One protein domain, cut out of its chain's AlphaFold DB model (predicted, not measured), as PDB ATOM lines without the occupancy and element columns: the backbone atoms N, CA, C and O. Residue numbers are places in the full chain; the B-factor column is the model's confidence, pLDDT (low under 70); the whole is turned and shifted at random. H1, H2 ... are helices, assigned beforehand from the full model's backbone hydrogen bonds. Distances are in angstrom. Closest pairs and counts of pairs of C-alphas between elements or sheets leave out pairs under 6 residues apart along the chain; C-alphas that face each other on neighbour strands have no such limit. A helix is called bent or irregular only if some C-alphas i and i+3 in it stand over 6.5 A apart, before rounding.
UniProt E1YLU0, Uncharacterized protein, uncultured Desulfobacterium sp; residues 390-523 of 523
ATOM      1  N   ASP A 390     126.427  97.362 110.123       93.50
ATOM      2  CA  ASP A 390     125.001  97.533 110.424       93.50
ATOM      3  C   ASP A 390     124.136  96.368 109.926       93.50
ATOM      4  O   ASP A 390     123.197  95.971 110.612       93.50
ATOM      5  N   HIS A 391     124.490  95.749 108.796       95.00
ATOM      6  CA  HIS A 391     123.730  94.634 108.231       95.00
ATOM      7  C   HIS A 391     123.751  93.390 109.131       95.00
ATOM      8  O   HIS A 391     122.800  92.615 109.130       95.00
ATOM      9  N   TYR A 392     124.797  93.227 109.947       95.69
ATOM     10  CA  TYR A 392     124.994  92.063 110.812       95.69
ATOM     11  C   TYR A 392     124.519  92.280 112.255       95.69
ATOM     12  O   TYR A 392     124.485  91.316 113.023       95.69
ATOM     13  N   LEU A 393     124.153  93.509 112.651       94.12
ATOM     14  CA  LEU A 393     123.849  93.836 114.052       94.12
ATOM     15  C   LEU A 393     122.663  93.042 114.614       94.12
ATOM     16  O   LEU A 393     122.716  92.623 115.766       94.12
ATOM     17  N   ASP A 394     121.634  92.766 113.809       93.12
ATOM     18  CA  ASP A 394     120.463  91.996 114.253       93.12
ATOM     19  C   ASP A 394     120.818  90.523 114.540       93.12
ATOM     20  O   ASP A 394     120.334  89.927 115.508       93.12
ATOM     21  N   GLN A 395     121.726  89.944 113.748       93.62
ATOM     22  CA  GLN A 395     122.249  88.597 113.981       93.62
ATOM     23  C   GLN A 395     123.211  88.570 115.176       93.62
ATOM     24  O   GLN A 395     123.160  87.642 115.989       93.62
ATOM     25  N   LEU A 396     124.069  89.585 115.304       94.56
ATOM     26  CA  LEU A 396     124.980  89.737 116.438       94.56
ATOM     27  C   LEU A 396     124.212  89.921 117.747       94.56
ATOM     28  O   LEU A 396     124.598  89.335 118.750       94.56
ATOM     29  N   PHE A 397     123.086  90.633 117.736       93.94
ATOM     30  CA  PHE A 397     122.224  90.775 118.906       93.94
ATOM     31  C   PHE A 397     121.701  89.418 119.405       93.94
ATOM     32  O   PHE A 397     121.686  89.157 120.606       93.94
ATOM     33  N   ARG A 398     121.352  88.499 118.491       94.12
ATOM     34  CA  ARG A 398     120.959  87.117 118.840       94.12
ATOM     35  C   ARG A 398     122.150  86.236 119.232       94.12
ATOM     36  O   ARG A 398     121.985  85.283 119.991       94.12
ATOM     37  N   LYS A 399     123.345  86.525 118.705       93.12
ATOM     38  CA  LYS A 399     124.587  85.761 118.920       93.12
ATOM     39  C   LYS A 399     125.741  86.673 119.384       93.12
ATOM     40  O   LYS A 399     126.755  86.767 118.689       93.12
ATOM     41  N   PRO A 400     125.648  87.294 120.576       93.31
ATOM     42  CA  PRO A 400     126.593  88.333 121.014       93.31
ATOM     43  C   PRO A 400     128.016  87.808 121.241       93.31
ATOM     44  O   PRO A 400     128.986  88.560 121.164       93.31
ATOM     45  N   GLY A 401     128.176  86.502 121.474       91.88
ATOM     46  CA  GLY A 401     129.492  85.872 121.599       91.88
ATOM     47  C   GLY A 401     130.362  86.006 120.344       91.88
ATOM     48  O   GLY A 401     131.577  86.076 120.477       91.88
ATOM     49  N   ALA A 402     129.748  86.120 119.160       92.50
ATOM     50  CA  ALA A 402     130.440  86.173 117.871       92.50
ATOM     51  C   ALA A 402     130.847  87.593 117.432       92.50
ATOM     52  O   ALA A 402     131.313  87.765 116.309       92.50
ATOM     53  N   LEU A 403     130.655  88.615 118.281       92.31
ATOM     54  CA  LEU A 403     130.942  90.015 117.950       92.31
ATOM     55  C   LEU A 403     132.356  90.192 117.379       92.31
ATOM     56  O   LEU A 403     132.511  90.638 116.249       92.31
ATOM     57  N   TRP A 404     133.378  89.790 118.132       92.38
ATOM     58  CA  TRP A 404     134.777  89.985 117.735       92.38
ATOM     59  C   TRP A 404     135.292  88.953 116.723       92.38
ATOM     60  O   TRP A 404     136.349  89.164 116.140       92.38
ATOM     61  N   ASP A 405     134.521  87.897 116.456       91.81
ATOM     62  CA  ASP A 405     134.823  86.897 115.424       91.81
ATOM     63  C   ASP A 405     134.183  87.254 114.067       91.81
ATOM     64  O   ASP A 405     134.465  86.637 113.037       91.81
ATOM     65  N   CYS A 406     133.296  88.253 114.036       92.56
ATOM     66  CA  CYS A 406     132.603  88.676 112.829       92.56
ATOM     67  C   CYS A 406     133.545  89.437 111.884       92.56
ATOM     68  O   CYS A 406     134.105  90.477 112.233       92.56
ATOM     69  N   ALA A 407     133.641  88.982 110.630       91.19
ATOM     70  CA  ALA A 407     134.472  89.626 109.612       91.19
ATOM     71  C   ALA A 407     134.124  91.112 109.389       91.19
ATOM     72  O   ALA A 407     135.019  91.921 109.151       91.19
ATOM     73  N   ALA A 408     132.843  91.485 109.491       92.38
ATOM     74  CA  ALA A 408     132.412  92.876 109.357       92.38
ATOM     75  C   ALA A 408     132.894  93.753 110.524       92.38
ATOM     76  O   ALA A 408     133.227  94.910 110.303       92.38
ATOM     77  N   VAL A 409     132.981  93.200 111.740       91.94
ATOM     78  CA  VAL A 409     133.500  93.899 112.930       91.94
ATOM     79  C   VAL A 409     135.009  94.082 112.817       91.94
ATOM     80  O   VAL A 409     135.499  95.188 113.004       91.94
ATOM     81  N   LEU A 410     135.737  93.031 112.430       89.62
ATOM     82  CA  LEU A 410     137.195  93.077 112.257       89.62
ATOM     83  C   LEU A 410     137.639  94.074 111.177       89.62
ATOM     84  O   LEU A 410     138.683  94.706 111.309       89.62
ATOM     85  N   LYS A 411     136.848  94.221 110.107       86.50
ATOM     86  CA  LYS A 411     137.101  95.191 109.029       86.50
ATOM     87  C   LYS A 411     136.570  96.599 109.350       86.50
ATOM     88  O   LYS A 411     136.877  97.533 108.611       86.50
ATOM     89  N   HIS A 412     135.774  96.778 110.408       89.19
ATOM     90  CA  HIS A 412     135.210  98.076 110.773       89.19
ATOM     91  C   HIS A 412     136.191  98.887 111.624       89.19
ATOM     92  O   HIS A 412     136.651  98.446 112.674       89.19
ATOM     93  N   SER A 413     136.475 100.117 111.201       87.94
ATOM     94  CA  SER A 413     137.261 101.056 112.000       87.94
ATOM     95  C   SER A 413     136.368 101.736 113.035       87.94
ATOM     96  O   SER A 413     135.615 102.654 112.709       87.94
ATOM     97  N   PHE A 414     136.444 101.279 114.285       88.19
ATOM     98  CA  PHE A 414     135.752 101.919 115.402       88.19
ATOM     99  C   PHE A 414     136.455 103.208 115.835       88.19
ATOM    100  O   PHE A 414     137.681 103.307 115.827       88.19
ATOM    101  N   GLU A 415     135.661 104.188 116.262       88.75
ATOM    102  CA  GLU A 415     136.167 105.383 116.938       88.75
ATOM    103  C   GLU A 415     136.774 104.999 118.300       88.75
ATOM    104  O   GLU A 415     136.296 104.071 118.963       88.75
ATOM    105  N   SER A 416     137.811 105.720 118.738       90.69
ATOM    106  CA  SER A 416     138.523 105.451 120.001       90.69
ATOM    107  C   SER A 416     137.594 105.414 121.214       90.69
ATOM    108  O   SER A 416     137.783 104.606 122.127       90.69
ATOM    109  N   ASP A 417     136.569 106.264 121.200       92.75
ATOM    110  CA  ASP A 417     135.596 106.400 122.280       92.75
ATOM    111  C   ASP A 417     134.739 105.128 122.391       92.75
ATOM    112  O   ASP A 417     134.537 104.601 123.482       92.75
ATOM    113  N   LEU A 418     134.324 104.539 121.263       92.00
ATOM    114  CA  LEU A 418     133.566 103.282 121.257       92.00
ATOM    115  C   LEU A 418     134.387 102.096 121.759       92.00
ATOM    116  O   LEU A 418     133.873 101.278 122.520       92.00
ATOM    117  N   ILE A 419     135.661 102.012 121.371       92.94
ATOM    118  CA  ILE A 419     136.567 100.969 121.873       92.94
ATOM    119  C   ILE A 419     136.761 101.132 123.386       92.94
ATOM    120  O   ILE A 419     136.704 100.159 124.135       92.94
ATOM    121  N   SER A 420     136.938 102.372 123.850       93.88
ATOM    122  CA  SER A 420     137.071 102.685 125.276       93.88
ATOM    123  C   SER A 420     135.810 102.325 126.060       93.88
ATOM    124  O   SER A 420     135.903 101.794 127.168       93.88
ATOM    125  N   LEU A 421     134.635 102.571 125.478       94.19
ATOM    126  CA  LEU A 421     133.347 102.206 126.055       94.19
ATOM    127  C   LEU A 421     133.225 100.685 126.177       94.19
ATOM    128  O   LEU A 421     132.911 100.189 127.257       94.19
ATOM    129  N   TRP A 422     133.551  99.941 125.115       94.50
ATOM    130  CA  TRP A 422     133.540  98.479 125.152       94.50
ATOM    131  C   TRP A 422     134.513  97.916 126.198       94.50
ATOM    132  O   TRP A 422     134.120  97.058 126.984       94.50
ATOM    133  N   ASN A 423     135.742  98.437 126.282       94.12
ATOM    134  CA  ASN A 423     136.724  98.006 127.286       94.12
ATOM    135  C   ASN A 423     136.202  98.179 128.723       94.12
ATOM    136  O   ASN A 423     136.457  97.335 129.581       94.12
ATOM    137  N   ARG A 424     135.452  99.259 128.991       93.75
ATOM    138  CA  ARG A 424     134.830  99.512 130.301       93.75
ATOM    139  C   ARG A 424     133.631  98.609 130.581       93.75
ATOM    140  O   ARG A 424     133.440  98.221 131.727       93.75
ATOM    141  N   LEU A 425     132.833  98.271 129.567       93.62
ATOM    142  CA  LEU A 425     131.779  97.261 129.704       93.62
ATOM    143  C   LEU A 425     132.388  95.889 130.015       93.62
ATOM    144  O   LEU A 425     131.968  95.215 130.951       93.62
ATOM    145  N   TYR A 426     133.429  95.508 129.273       93.81
ATOM    146  CA  TYR A 426     134.106  94.221 129.415       93.81
ATOM    147  C   TYR A 426     134.793  94.042 130.776       93.81
ATOM    148  O   TYR A 426     134.857  92.928 131.281       93.81
ATOM    149  N   SER A 427     135.295  95.117 131.393       93.19
ATOM    150  CA  SER A 427     135.908  95.035 132.725       93.19
ATOM    151  C   SER A 427     134.900  94.939 133.873       93.19
ATOM    152  O   SER A 427     135.281  94.537 134.970       93.19
ATOM    153  N   ARG A 428     133.636  95.320 133.644       92.00
ATOM    154  CA  ARG A 428     132.578  95.357 134.669       92.00
ATOM    155  C   ARG A 428     131.606  94.185 134.595       92.00
ATOM    156  O   ARG A 428     130.898  93.932 135.562       92.00
ATOM    157  N   MET A 429     131.530  93.510 133.452       92.75
ATOM    158  CA  MET A 429     130.498  92.519 133.160       92.75
ATOM    159  C   MET A 429     131.093  91.256 132.539       92.75
ATOM    160  O   MET A 429     132.186  91.267 131.977       92.75
ATOM    161  N   GLU A 430     130.338  90.156 132.577       94.12
ATOM    162  CA  GLU A 430     130.686  88.950 131.827       94.12
ATOM    163  C   GLU A 430     130.768  89.256 130.318       94.12
ATOM    164  O   GLU A 430     129.957  90.012 129.775       94.12
ATOM    165  N   LYS A 431     131.706  88.613 129.607       91.69
ATOM    166  CA  LYS A 431     131.963  88.810 128.167       91.69
ATOM    167  C   LYS A 431     130.691  88.828 127.317       91.69
ATOM    168  O   LYS A 431     130.543  89.682 126.442       91.69
ATOM    169  N   ARG A 432     129.782  87.873 127.538       92.94
ATOM    170  CA  ARG A 432     128.545  87.766 126.756       92.94
ATOM    171  C   ARG A 432     127.633  88.975 126.971       92.94
ATOM    172  O   ARG A 432     127.093  89.487 125.991       92.94
ATOM    173  N   GLN A 433     127.492  89.423 128.217       93.88
ATOM    174  CA  GLN A 433     126.666  90.571 128.587       93.88
ATOM    175  C   GLN A 433     127.271  91.881 128.071       93.88
ATOM    176  O   GLN A 433     126.571  92.660 127.432       93.88
ATOM    177  N   ALA A 434     128.584  92.073 128.238       94.50
ATOM    178  CA  ALA A 434     129.295  93.242 127.719       94.50
ATOM    179  C   ALA A 434     129.143  93.386 126.194       94.50
ATOM    180  O   ALA A 434     128.913  94.482 125.681       94.50
ATOM    181  N   ASN A 435     129.231  92.274 125.455       95.25
ATOM    182  CA  ASN A 435     129.009  92.286 124.011       95.25
ATOM    183  C   ASN A 435     127.561  92.642 123.652       95.25
ATOM    184  O   ASN A 435     127.351  93.390 122.701       95.25
ATOM    185  N   LEU A 436     126.573  92.115 124.384       95.69
ATOM    186  CA  LEU A 436     125.160  92.417 124.150       95.69
ATOM    187  C   LEU A 436     124.873  93.914 124.342       95.69
ATOM    188  O   LEU A 436     124.317  94.538 123.441       95.69
ATOM    189  N   GLU A 437     125.310  94.482 125.467       95.44
ATOM    190  CA  GLU A 437     125.212  95.916 125.780       95.44
ATOM    191  C   GLU A 437     125.849  96.765 124.674       95.44
ATOM    192  O   GLU A 437     125.241  97.699 124.148       95.44
ATOM    193  N   PHE A 438     127.056  96.395 124.244       95.88
ATOM    194  CA  PHE A 438     127.754  97.113 123.186       95.88
ATOM    195  C   PHE A 438     127.018  97.043 121.842       95.88
ATOM    196  O   PHE A 438     126.895  98.057 121.159       95.88
ATOM    197  N   ILE A 439     126.470  95.883 121.468       95.88
ATOM    198  CA  ILE A 439     125.661  95.738 120.246       95.88
ATOM    199  C   ILE A 439     124.395  96.598 120.326       95.88
ATOM    200  O   ILE A 439     124.038  97.245 119.341       95.88
ATOM    201  N   GLN A 440     123.734  96.648 121.484       95.62
ATOM    202  CA  GLN A 440     122.577  97.521 121.691       95.62
ATOM    203  C   GLN A 440     122.947  98.995 121.522       95.62
ATOM    204  O   GLN A 440     122.205  99.732 120.875       95.62
ATOM    205  N   ILE A 441     124.113  99.412 122.022       95.50
ATOM    206  CA  ILE A 441     124.642 100.764 121.805       95.50
ATOM    207  C   ILE A 441     124.895 101.007 120.313       95.50
ATOM    208  O   ILE A 441     124.453 102.023 119.788       95.50
ATOM    209  N   LEU A 442     125.514 100.068 119.590       94.94
ATOM    210  CA  LEU A 442     125.725 100.201 118.141       94.94
ATOM    211  C   LEU A 442     124.406 100.352 117.367       94.94
ATOM    212  O   LEU A 442     124.336 101.163 116.443       94.94
ATOM    213  N   LEU A 443     123.352  99.633 117.763       94.81
ATOM    214  CA  LEU A 443     122.017  99.728 117.157       94.81
ATOM    215  C   LEU A 443     121.366 101.111 117.334       94.81
ATOM    216  O   LEU A 443     120.509 101.486 116.529       94.81
ATOM    217  N   LEU A 444     121.782 101.910 118.327       93.94
ATOM    218  CA  LEU A 444     121.279 103.279 118.508       93.94
ATOM    219  C   LEU A 444     121.626 104.187 117.320       93.94
ATOM    220  O   LEU A 444     120.875 105.122 117.041       93.94
ATOM    221  N   ARG A 445     122.672 103.869 116.546       91.50
ATOM    222  CA  ARG A 445     123.021 104.585 115.304       91.50
ATOM    223  C   ARG A 445     121.892 104.601 114.270       91.50
ATOM    224  O   ARG A 445     121.848 105.505 113.448       91.50
ATOM    225  N   ARG A 446     120.966 103.633 114.316       91.94
ATOM    226  CA  ARG A 446     119.788 103.593 113.429       91.94
ATOM    227  C   ARG A 446     118.704 104.608 113.820       91.94
ATOM    228  O   ARG A 446     117.832 104.896 113.010       91.94
ATOM    229  N   LYS A 447     118.714 105.108 115.064       91.06
ATOM    230  CA  LYS A 447     117.652 105.960 115.640       91.06
ATOM    231  C   LYS A 447     118.075 107.408 115.892       91.06
ATOM    232  O   LYS A 447     117.212 108.285 115.968       91.06
ATOM    233  N   TYR A 448     119.366 107.652 116.088       91.56
ATOM    234  CA  TYR A 448     119.901 108.954 116.487       91.56
ATOM    235  C   TYR A 448     120.820 109.528 115.416       91.56
ATOM    236  O   TYR A 448     121.429 108.783 114.647       91.56
ATOM    237  N   SER A 449     120.911 110.861 115.372       91.81
ATOM    238  CA  SER A 449     121.869 111.534 114.502       91.81
ATOM    239  C   SER A 449     123.296 111.146 114.902       91.81
ATOM    240  O   SER A 449     123.561 110.759 116.047       91.81
ATOM    241  N   ARG A 450     124.231 111.234 113.953       90.81
ATOM    242  CA  ARG A 450     125.634 110.900 114.216       90.81
ATOM    243  C   ARG A 450     126.225 111.783 115.319       90.81
ATOM    244  O   ARG A 450     126.960 111.271 116.160       90.81
ATOM    245  N   ASP A 451     125.891 113.067 115.313       91.19
ATOM    246  CA  ASP A 451     126.455 114.043 116.245       91.19
ATOM    247  C   ASP A 451     125.932 113.819 117.669       91.19
ATOM    248  O   ASP A 451     126.733 113.760 118.606       91.19
ATOM    249  N   ASP A 452     124.627 113.567 117.829       92.00
ATOM    250  CA  ASP A 452     124.040 113.220 119.133       92.00
ATOM    251  C   ASP A 452     124.623 111.910 119.664       92.00
ATOM    252  O   ASP A 452     124.983 111.806 120.834       92.00
ATOM    253  N   TYR A 453     124.762 110.908 118.789       93.19
ATOM    254  CA  TYR A 453     125.324 109.602 119.124       93.19
ATOM    255  C   TYR A 453     126.760 109.702 119.652       93.19
ATOM    256  O   TYR A 453     127.070 109.166 120.717       93.19
ATOM    257  N   ILE A 454     127.636 110.411 118.935       92.62
ATOM    258  CA  ILE A 454     129.035 110.593 119.343       92.62
ATOM    259  C   ILE A 454     129.107 111.408 120.640       92.62
ATOM    260  O   ILE A 454     129.863 111.059 121.550       92.62
ATOM    261  N   THR A 455     128.300 112.463 120.757       92.75
ATOM    262  CA  THR A 455     128.250 113.307 121.959       92.75
ATOM    263  C   THR A 455     127.802 112.504 123.176       92.75
ATOM    264  O   THR A 455     128.446 112.563 124.223       92.75
ATOM    265  N   ALA A 456     126.766 111.678 123.030       93.88
ATOM    266  CA  ALA A 456     126.279 110.827 124.103       93.88
ATOM    267  C   ALA A 456     127.318 109.802 124.563       93.88
ATOM    268  O   ALA A 456     127.475 109.600 125.762       93.88
ATOM    269  N   ILE A 457     128.075 109.195 123.643       94.50
ATOM    270  CA  ILE A 457     129.161 108.268 124.002       94.50
ATOM    271  C   ILE A 457     130.253 108.982 124.796       94.50
ATOM    272  O   ILE A 457     130.733 108.456 125.800       94.50
ATOM    273  N   ARG A 458     130.637 110.192 124.379       94.25
ATOM    274  CA  ARG A 458     131.641 110.989 125.095       94.25
ATOM    275  C   ARG A 458     131.178 111.357 126.499       94.25
ATOM    276  O   ARG A 458     131.948 111.205 127.446       94.25
ATOM    277  N   LEU A 459     129.924 111.779 126.648       93.62
ATOM    278  CA  LEU A 459     129.323 112.069 127.951       93.62
ATOM    279  C   LEU A 459     129.220 110.809 128.822       93.62
ATOM    280  O   LEU A 459     129.605 110.843 129.986       93.62
ATOM    281  N   ALA A 460     128.800 109.676 128.255       93.94
ATOM    282  CA  ALA A 460     128.735 108.391 128.951       93.94
ATOM    283  C   ALA A 460     130.108 107.965 129.497       93.94
ATOM    284  O   ALA A 460     130.234 107.526 130.643       93.94
ATOM    285  N   LEU A 461     131.167 108.151 128.706       93.56
ATOM    286  CA  LEU A 461     132.542 107.919 129.143       93.56
ATOM    287  C   LEU A 461     132.990 108.898 130.232       93.56
ATOM    288  O   LEU A 461     133.649 108.467 131.182       93.56
ATOM    289  N   ALA A 462     132.638 110.180 130.115       91.50
ATOM    290  CA  ALA A 462     132.974 111.202 131.104       91.50
ATOM    291  C   ALA A 462     132.291 110.936 132.455       91.50
ATOM    292  O   ALA A 462     132.938 111.019 133.496       91.50
ATOM    293  N   TYR A 463     131.017 110.537 132.440       90.19
ATOM    294  CA  TYR A 463     130.246 110.195 133.638       90.19
ATOM    295  C   TYR A 463     130.537 108.789 134.176       90.19
ATOM    296  O   TYR A 463     130.098 108.439 135.267       90.19
ATOM    297  N   GLY A 464     131.261 107.955 133.423       88.06
ATOM    298  CA  GLY A 464     131.526 106.566 133.805       88.06
ATOM    299  C   GLY A 464     130.300 105.646 133.722       88.06
ATOM    300  O   GLY A 464     130.374 104.509 134.195       88.06
ATOM    301  N   ALA A 465     129.213 106.113 133.103       90.12
ATOM    302  CA  ALA A 465     127.951 105.408 132.921       90.12
ATOM    303  C   ALA A 465     127.891 104.826 131.497       90.12
ATOM    304  O   ALA A 465     127.328 105.420 130.585       90.12
ATOM    305  N   VAL A 466     128.565 103.688 131.303       90.50
ATOM    306  CA  VAL A 466     128.838 103.086 129.978       90.50
ATOM    307  C   VAL A 466     127.777 102.095 129.494       90.50
ATOM    308  O   VAL A 466     127.866 101.610 128.369       90.50
ATOM    309  N   GLU A 467     126.804 101.787 130.343       93.31
ATOM    310  CA  GLU A 467     125.725 100.836 130.078       93.31
ATOM    311  C   GLU A 467     124.738 101.386 129.047       93.31
ATOM    312  O   GLU A 467     124.522 102.599 128.947       93.31
ATOM    313  N   TYR A 468     124.084 100.494 128.310       93.88
ATOM    314  CA  TYR A 468     123.110 100.848 127.280       93.88
ATOM    315  C   TYR A 468     122.028 101.800 127.810       93.88
ATOM    316  O   TYR A 468     121.745 102.823 127.185       93.88
ATOM    317  N   ALA A 469     121.460 101.507 128.985       92.50
ATOM    318  CA  ALA A 469     120.414 102.330 129.592       92.50
ATOM    319  C   ALA A 469     120.891 103.764 129.885       92.50
ATOM    320  O   ALA A 469     120.150 104.724 129.657       92.50
ATOM    321  N   ALA A 470     122.142 103.923 130.327       92.31
ATOM    322  CA  ALA A 470     122.732 105.229 130.590       92.31
ATOM    323  C   ALA A 470     122.957 106.022 129.297       92.31
ATOM    324  O   ALA A 470     122.585 107.194 129.223       92.31
ATOM    325  N   VAL A 471     123.492 105.378 128.255       93.62
ATOM    326  CA  VAL A 471     123.692 106.010 126.940       93.62
ATOM    327  C   VAL A 471     122.355 106.460 126.344       93.62
ATOM    328  O   VAL A 471     122.257 107.571 125.824       93.62
ATOM    329  N   VAL A 472     121.303 105.644 126.458       94.06
ATOM    330  CA  VAL A 472     119.949 106.012 126.013       94.06
ATOM    331  C   VAL A 472     119.405 107.209 126.790       94.06
ATOM    332  O   VAL A 472     118.840 108.111 126.176       94.06
ATOM    333  N   ASN A 473     119.593 107.253 128.111       92.69
ATOM    334  CA  ASN A 473     119.148 108.387 128.923       92.69
ATOM    335  C   ASN A 473     119.852 109.688 128.506       92.69
ATOM    336  O   ASN A 473     119.193 110.703 128.297       92.69
ATOM    337  N   ILE A 474     121.169 109.644 128.285       91.75
ATOM    338  CA  ILE A 474     121.933 110.798 127.788       91.75
ATOM    339  C   ILE A 474     121.414 111.232 126.410       91.75
ATOM    340  O   ILE A 474     121.189 112.416 126.182       91.75
ATOM    341  N   LEU A 475     121.158 110.288 125.500       92.12
ATOM    342  CA  LEU A 475     120.589 110.590 124.182       92.12
ATOM    343  C   LEU A 475     119.191 111.211 124.257       92.12
ATOM    344  O   LEU A 475     118.862 112.080 123.453       92.12
ATOM    345  N   HIS A 476     118.360 110.770 125.203       89.44
ATOM    346  CA  HIS A 476     117.055 111.378 125.444       89.44
ATOM    347  C   HIS A 476     117.212 112.809 125.955       89.44
ATOM    348  O   HIS A 476     116.582 113.704 125.402       89.44
ATOM    349  N   GLN A 477     118.098 113.032 126.931       86.56
ATOM    350  CA  GLN A 477     118.387 114.359 127.478       86.56
ATOM    351  C   GLN A 477     118.902 115.330 126.413       86.56
ATOM    352  O   GLN A 477     118.475 116.475 126.398       86.56
ATOM    353  N   LEU A 478     119.749 114.871 125.486       85.69
ATOM    354  CA  LEU A 478     120.227 115.694 124.368       85.69
ATOM    355  C   LEU A 478     119.107 116.104 123.398       85.69
ATOM    356  O   LEU A 478     119.208 117.147 122.766       85.69
ATOM    357  N   LYS A 479     118.041 115.302 123.269       80.50
ATOM    358  CA  LYS A 479     116.875 115.640 122.435       80.50
ATOM    359  C   LYS A 479     115.865 116.531 123.143       80.50
ATOM    360  O   LYS A 479     115.169 117.309 122.493       80.50
ATOM    361  N   THR A 480     115.714 116.374 124.452       71.00
ATOM    362  CA  THR A 480     114.867 117.243 125.260       71.00
ATOM    363  C   THR A 480     115.695 118.423 125.749       71.00
ATOM    364  O   THR A 480     116.261 118.352 126.832       71.00
ATOM    365  N   ASP A 481     115.682 119.540 125.015       52.78
ATOM    366  CA  ASP A 481     116.225 120.859 125.425       52.78
ATOM    367  C   ASP A 481     115.685 121.391 126.776       52.78
ATOM    368  O   ASP A 481     116.008 122.492 127.225       52.78
ATOM    369  N   ALA A 482     114.846 120.625 127.468       48.25
ATOM    370  CA  ALA A 482     114.451 120.898 128.826       48.25
ATOM    371  C   ALA A 482     115.561 120.432 129.777       48.25
ATOM    372  O   ALA A 482     115.537 119.319 130.303       48.25
ATOM    373  N   SER A 483     116.472 121.352 130.111       46.56
ATOM    374  CA  SER A 483     116.938 121.386 131.501       46.56
ATOM    375  C   SER A 483     115.685 121.259 132.378       46.56
ATOM    376  O   SER A 483     114.732 121.994 132.104       46.56
ATOM    377  N   PRO A 484     115.610 120.351 133.370       50.09
ATOM    378  CA  PRO A 484     114.490 120.358 134.297       50.09
ATOM    379  C   PRO A 484     114.409 121.770 134.877       50.09
ATOM    380  O   PRO A 484     115.276 122.191 135.642       50.09
ATOM    381  N   SER A 485     113.429 122.556 134.422       47.47
ATOM    382  CA  SER A 485     113.298 123.930 134.868       47.47
ATOM    383  C   SER A 485     112.821 123.836 136.301       47.47
ATOM    384  O   SER A 485     111.660 123.501 136.553       47.47
ATOM    385  N   TYR A 486     113.724 124.072 137.246       53.19
ATOM    386  CA  TYR A 486     113.342 124.240 138.634       53.19
ATOM    387  C   TYR A 486     112.388 125.435 138.703       53.19
ATOM    388  O   TYR A 486     112.799 126.595 138.615       53.19
ATOM    389  N   ASN A 487     111.088 125.153 138.800       62.34
ATOM    390  CA  ASN A 487     110.084 126.184 138.980       62.34
ATOM    391  C   ASN A 487     110.106 126.598 140.449       62.34
ATOM    392  O   ASN A 487     109.343 126.092 141.272       62.34
ATOM    393  N   LYS A 488     111.016 127.526 140.753       64.31
ATOM    394  CA  LYS A 488     111.216 128.086 142.089       64.31
ATOM    395  C   LYS A 488     109.898 128.542 142.718       64.31
ATOM    396  O   LYS A 488     109.627 128.208 143.861       64.31
ATOM    397  N   SER A 489     109.029 129.182 141.934       66.94
ATOM    398  CA  SER A 489     107.721 129.649 142.402       66.94
ATOM    399  C   SER A 489     106.768 128.507 142.776       66.94
ATOM    400  O   SER A 489     106.065 128.604 143.780       66.94
ATOM    401  N   TRP A 490     106.738 127.415 142.005       74.56
ATOM    402  CA  TRP A 490     105.933 126.242 142.356       74.56
ATOM    403  C   TRP A 490     106.464 125.560 143.620       74.56
ATOM    404  O   TRP A 490     105.671 125.225 144.499       74.56
ATOM    405  N   PHE A 491     107.786 125.395 143.729       67.38
ATOM    406  CA  PHE A 491     108.420 124.729 144.866       67.38
ATOM    407  C   PHE A 491     108.259 125.532 146.160       67.38
ATOM    408  O   PHE A 491     107.787 124.992 147.152       67.38
ATOM    409  N   GLU A 492     108.533 126.838 146.140       71.62
ATOM    410  CA  GLU A 492     108.353 127.721 147.302       71.62
ATOM    411  C   GLU A 492     106.886 127.813 147.749       71.62
ATOM    412  O   GLU A 492     106.608 128.009 148.929       71.62
ATOM    413  N   LYS A 493     105.934 127.631 146.823       74.75
ATOM    414  CA  LYS A 493     104.495 127.612 147.121       74.75
ATOM    415  C   LYS A 493     104.027 126.312 147.786       74.75
ATOM    416  O   LYS A 493     103.093 126.363 148.582       74.75
ATOM    417  N   HIS A 494     104.616 125.168 147.438       71.12
ATOM    418  CA  HIS A 494     104.182 123.852 147.937       71.12
ATOM    419  C   HIS A 494     105.075 123.291 149.053       71.12
ATOM    420  O   HIS A 494     104.625 122.412 149.781       71.12
ATOM    421  N   HIS A 495     106.290 123.823 149.210       68.06
ATOM    422  CA  HIS A 495     107.263 123.461 150.245       68.06
ATOM    423  C   HIS A 495     107.871 124.714 150.916       68.06
ATOM    424  O   HIS A 495     109.091 124.926 150.869       68.06
ATOM    425  N   PRO A 496     107.045 125.602 151.506       65.69
ATOM    426  CA  PRO A 496     107.505 126.859 152.105       65.69
ATOM    427  C   PRO A 496     108.501 126.653 153.259       65.69
ATOM    428  O   PRO A 496     109.355 127.506 153.496       65.69
ATOM    429  N   GLU A 497     108.448 125.509 153.942       61.91
ATOM    430  CA  GLU A 497     109.363 125.114 155.014       61.91
ATOM    431  C   GLU A 497     110.815 124.903 154.549       61.91
ATOM    432  O   GLU A 497     111.742 125.003 155.352       61.91
ATOM    433  N   LEU A 498     111.030 124.671 153.249       59.97
ATOM    434  CA  LEU A 498     112.355 124.479 152.645       59.97
ATOM    435  C   LEU A 498     112.859 125.723 151.889       59.97
ATOM    436  O   LEU A 498     114.047 125.813 151.569       59.97
ATOM    437  N   ALA A 499     111.990 126.707 151.640       58.94
ATOM    438  CA  ALA A 499     112.275 127.883 150.814       58.94
ATOM    439  C   ALA A 499     113.357 128.818 151.399       58.94
ATOM    440  O   ALA A 499     114.069 129.488 150.652       58.94
ATOM    441  N   GLY A 500     113.519 128.844 152.727       55.59
ATOM    442  CA  GLY A 500     114.493 129.704 153.417       55.59
ATOM    443  C   GLY A 500     115.903 129.118 153.571       55.59
ATOM    444  O   GLY A 500     116.835 129.868 153.849       55.59
ATOM    445  N   ASN A 501     116.082 127.805 153.380       55.66
ATOM    446  CA  ASN A 501     117.325 127.090 153.720       55.66
ATOM    447  C   ASN A 501     118.007 126.397 152.534       55.66
ATOM    448  O   ASN A 501     118.964 125.648 152.719       55.66
ATOM    449  N   MET A 502     117.572 126.673 151.306       50.16
ATOM    450  CA  MET A 502     117.994 125.913 150.127       50.16
ATOM    451  C   MET A 502     119.502 126.006 149.792       50.16
ATOM    452  O   MET A 502     120.002 125.182 149.035       50.16
ATOM    453  N   PHE A 503     120.243 126.956 150.383       47.00
ATOM    454  CA  PHE A 503     121.706 127.079 150.242       47.00
ATOM    455  C   PHE A 503     122.505 126.791 151.527       47.00
ATOM    456  O   PHE A 503     123.728 126.861 151.494       47.00
ATOM    457  N   ASN A 504     121.840 126.433 152.633       46.22
ATOM    458  CA  ASN A 504     122.474 126.073 153.911       46.22
ATOM    459  C   ASN A 504     121.998 124.711 154.443       46.22
ATOM    460  O   ASN A 504     122.122 124.415 155.632       46.22
ATOM    461  N   CYS A 505     121.479 123.846 153.572       47.09
ATOM    462  CA  CYS A 505     121.353 122.434 153.899       47.09
ATOM    463  C   CYS A 505     122.757 121.821 153.922       47.09
ATOM    464  O   CYS A 505     123.287 121.407 152.891       47.09
ATOM    465  N   VAL A 506     123.368 121.765 155.106       47.03
ATOM    466  CA  VAL A 506     124.459 120.824 155.362       47.03
ATOM    467  C   VAL A 506     123.835 119.439 155.246       47.03
ATOM    468  O   VAL A 506     123.165 118.969 156.163       47.03
ATOM    469  N   PHE A 507     123.975 118.818 154.077       50.09
ATOM    470  CA  PHE A 507     123.669 117.406 153.934       50.09
ATOM    471  C   PHE A 507     124.657 116.653 154.810       50.09
ATOM    472  O   PHE A 507     125.856 116.634 154.530       50.09
ATOM    473  N   ASP A 508     124.157 116.059 155.888       51.50
ATOM    474  CA  ASP A 508     124.945 115.124 156.665       51.50
ATOM    475  C   ASP A 508     125.125 113.845 155.839       51.50
ATOM    476  O   ASP A 508     124.304 112.927 155.839       51.50
ATOM    477  N   LEU A 509     126.209 113.817 155.066       56.12
ATOM    478  CA  LEU A 509     126.586 112.673 154.243       56.12
ATOM    479  C   LEU A 509     126.944 111.442 155.095       56.12
ATOM    480  O   LEU A 509     127.069 110.354 154.537       56.12
ATOM    481  N   SER A 510     127.057 111.569 156.428       59.12
ATOM    482  CA  SER A 510     127.243 110.418 157.319       59.12
ATOM    483  C   SER A 510     126.028 109.484 157.346       59.12
ATOM    484  O   SER A 510     126.193 108.287 157.562       59.12
ATOM    485  N   VAL A 511     124.831 109.978 157.009       59.12
ATOM    486  CA  VAL A 511     123.605 109.164 156.904       59.12
ATOM    487  C   VAL A 511     123.667 108.187 155.718       59.12
ATOM    488  O   VAL A 511     123.004 107.155 155.718       59.12
ATOM    489  N   TYR A 512     124.517 108.467 154.724       57.06
ATOM    490  CA  TYR A 512     124.783 107.580 153.586       57.06
ATOM    491  C   TYR A 512     126.030 106.705 153.786       57.06
ATOM    492  O   TYR A 512     126.390 105.940 152.890       57.06
ATOM    493  N   ALA A 513     126.695 106.780 154.944       62.19
ATOM    494  CA  ALA A 513     127.893 105.985 155.218       62.19
ATOM    495  C   ALA A 513     127.612 104.473 155.184       62.19
ATOM    496  O   ALA A 513     128.484 103.694 154.799       62.19
ATOM    497  N   ASP A 514     126.390 104.056 155.517       59.19
ATOM    498  CA  ASP A 514     125.993 102.647 155.474       59.19
ATOM    499  C   ASP A 514     125.795 102.137 154.033       59.19
ATOM    500  O   ASP A 514     126.161 101.003 153.731       59.19
ATOM    501  N   LEU A 515     125.367 103.003 153.105       52.38
ATOM    502  CA  LEU A 515     125.303 102.706 151.664       52.38
ATOM    503  C   LEU A 515     126.697 102.551 151.037       52.38
ATOM    504  O   LEU A 515     126.885 101.760 150.116       52.38
ATOM    505  N   VAL A 516     127.698 103.275 151.549       55.34
ATOM    506  CA  VAL A 516     129.098 103.125 151.115       55.34
ATOM    507  C   VAL A 516     129.700 101.817 151.647       55.34
ATOM    508  O   VAL A 516     130.424 101.140 150.918       55.34
ATOM    509  N   LYS A 517     129.342 101.397 152.869       54.69
ATOM    510  CA  LYS A 517     129.781 100.114 153.448       54.69
ATOM    511  C   LYS A 517     129.170  98.891 152.757       54.69
ATOM    512  O   LYS A 517     129.847  97.872 152.643       54.69
ATOM    513  N   GLU A 518     127.930  98.971 152.272       50.66
ATOM    514  CA  GLU A 518     127.329  97.878 151.490       50.66
ATOM    515  C   GLU A 518     128.042  97.653 150.148       50.66
ATOM    516  O   GLU A 518     128.155  96.514 149.704       50.66
ATOM    517  N   VAL A 519     128.601  98.699 149.533       51.75
ATOM    518  CA  VAL A 519     129.371  98.580 148.281       51.75
ATOM    519  C   VAL A 519     130.792  98.045 148.522       51.75
ATOM    520  O   VAL A 519     131.354  97.380 147.651       51.75
ATOM    521  N   GLU A 520     131.380  98.275 149.700       48.94
ATOM    522  CA  GLU A 520     132.702  97.734 150.056       48.94
ATOM    523  C   GLU A 520     132.665  96.265 150.508       48.94
ATOM    524  O   GLU A 520     133.641  95.548 150.293       48.94
ATOM    525  N   ASN A 521     131.540  95.781 151.045       47.81
ATOM    526  CA  ASN A 521     131.379  94.388 151.489       47.81
ATOM    527  C   ASN A 521     131.013  93.389 150.369       47.81
ATOM    528  O   ASN A 521     130.817  92.209 150.652       47.81
ATOM    529  N   VAL A 522     130.932  93.832 149.108       48.84
ATOM    530  CA  VAL A 522     130.681  92.971 147.927       48.84
ATOM    531  C   VAL A 522     131.924  92.865 147.019       48.84
ATOM    532  O   VAL A 522     131.835  92.413 145.878       48.84
ATOM    533  N   LYS A 523     133.107  93.261 147.510       38.38
ATOM    534  CA  LYS A 523     134.391  92.996 146.837       38.38
ATOM    535  C   LYS A 523     134.998  91.652 147.206       38.38
ATOM    536  O   LYS A 523     135.050  91.343 148.416       38.38
TER     537      LYS A 523
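What this domain is: This is residues 390 to 523 of the 523 residues of an uncharacterized protein of uncultured Desulfobacterium sp (UniProt E1YLU0). Four helices, H3, H4, H5 and H6, form a small cluster in which contacts run round a ring, with the longest helix, H4, as the hub; H1 packs on H4, and the short H2 is near H1. From H6 a long tail sweeps away through H7 and folds back in a wide open loop to H8, which stands free and touches no helix. The printed part has 134 residues, with eight named helices in order H1 to H8 and no named strand, and its class is all helix. It is loose, with a radius of gyration of the C-alphas of 20.4 A, and elongated, spanning 63 by 40 by 24 A.

Where its parts are: H4, residues 431 to 446, is 24.2 A long and begins with C-alpha 431 at (131.963, 88.810, 128.167). Before it come H1, residues 390 to 398, with C-alpha 390 at (125.001, 97.533, 110.424); H2, residues 407 to 410; and H3, residues 416 to 428, 18.8 A. After it come H5, residues 450 to 463, 20.0 A; H6, residues 468 to 479, 16.8 A; H7, residues 488 to 494, 10.1 A; and H8, residues 509 to 520, 16.7 A, ending with C-alpha 520 at (132.702, 97.734, 150.056). H1 and H8 are irregular: C-alphas 391 and 394 are 7.3 A apart, and C-alphas 511 and 514 are 7.1 A apart.

How they stand to each other: H4 is the hub. H3 and H4 form a helical hairpin, opposite ways at a shallow tilt of 34 degrees, only just short of steep; their closest C-alphas, of Leu 425 and Ala 434, are 5.1 A apart. With residues 436 to 443 alone, H4 touches H1, closest at the C-alphas of Phe 397 and Ile 439, 6.2 A. Residues 437 to 441 of H4 touch residues 468 to 471 of H6, the same way at a shallow tilt of 21 degrees; the closest C-alphas are those of Glu 437 and Tyr 468, 5.6 A. H5 touches H6, opposite ways at a steep tilt of 58 degrees, closest at the C-alphas of Ala 456 and Leu 475, 5.7 A. H5 also touches H3, closest at the C-alphas of Leu 421 and Leu 461, 6.5 A. H2 is close to H1 but not clearly touching, with the C-alphas of Tyr 392 and Ala 408 7.6 A apart. In H3, H5, H6 and H7 every O i to N i+4 pair is within hydrogen-bond range; the counts are 3 of 5 in H1, 10 of 12 in H4 and 4 of 8 in H8, and H2 is too short for such a pair.

The domain as a whole: The two C-alphas farthest apart, of Ala 407 and Glu 497, are 62.9 A apart. The printed part has no cut, and the link from H7 to H8 is long, with 14 residues. Mean pLDDT of the printed part is 80.7; residues 481 to 489, 491 and 495 to 523 are under 70.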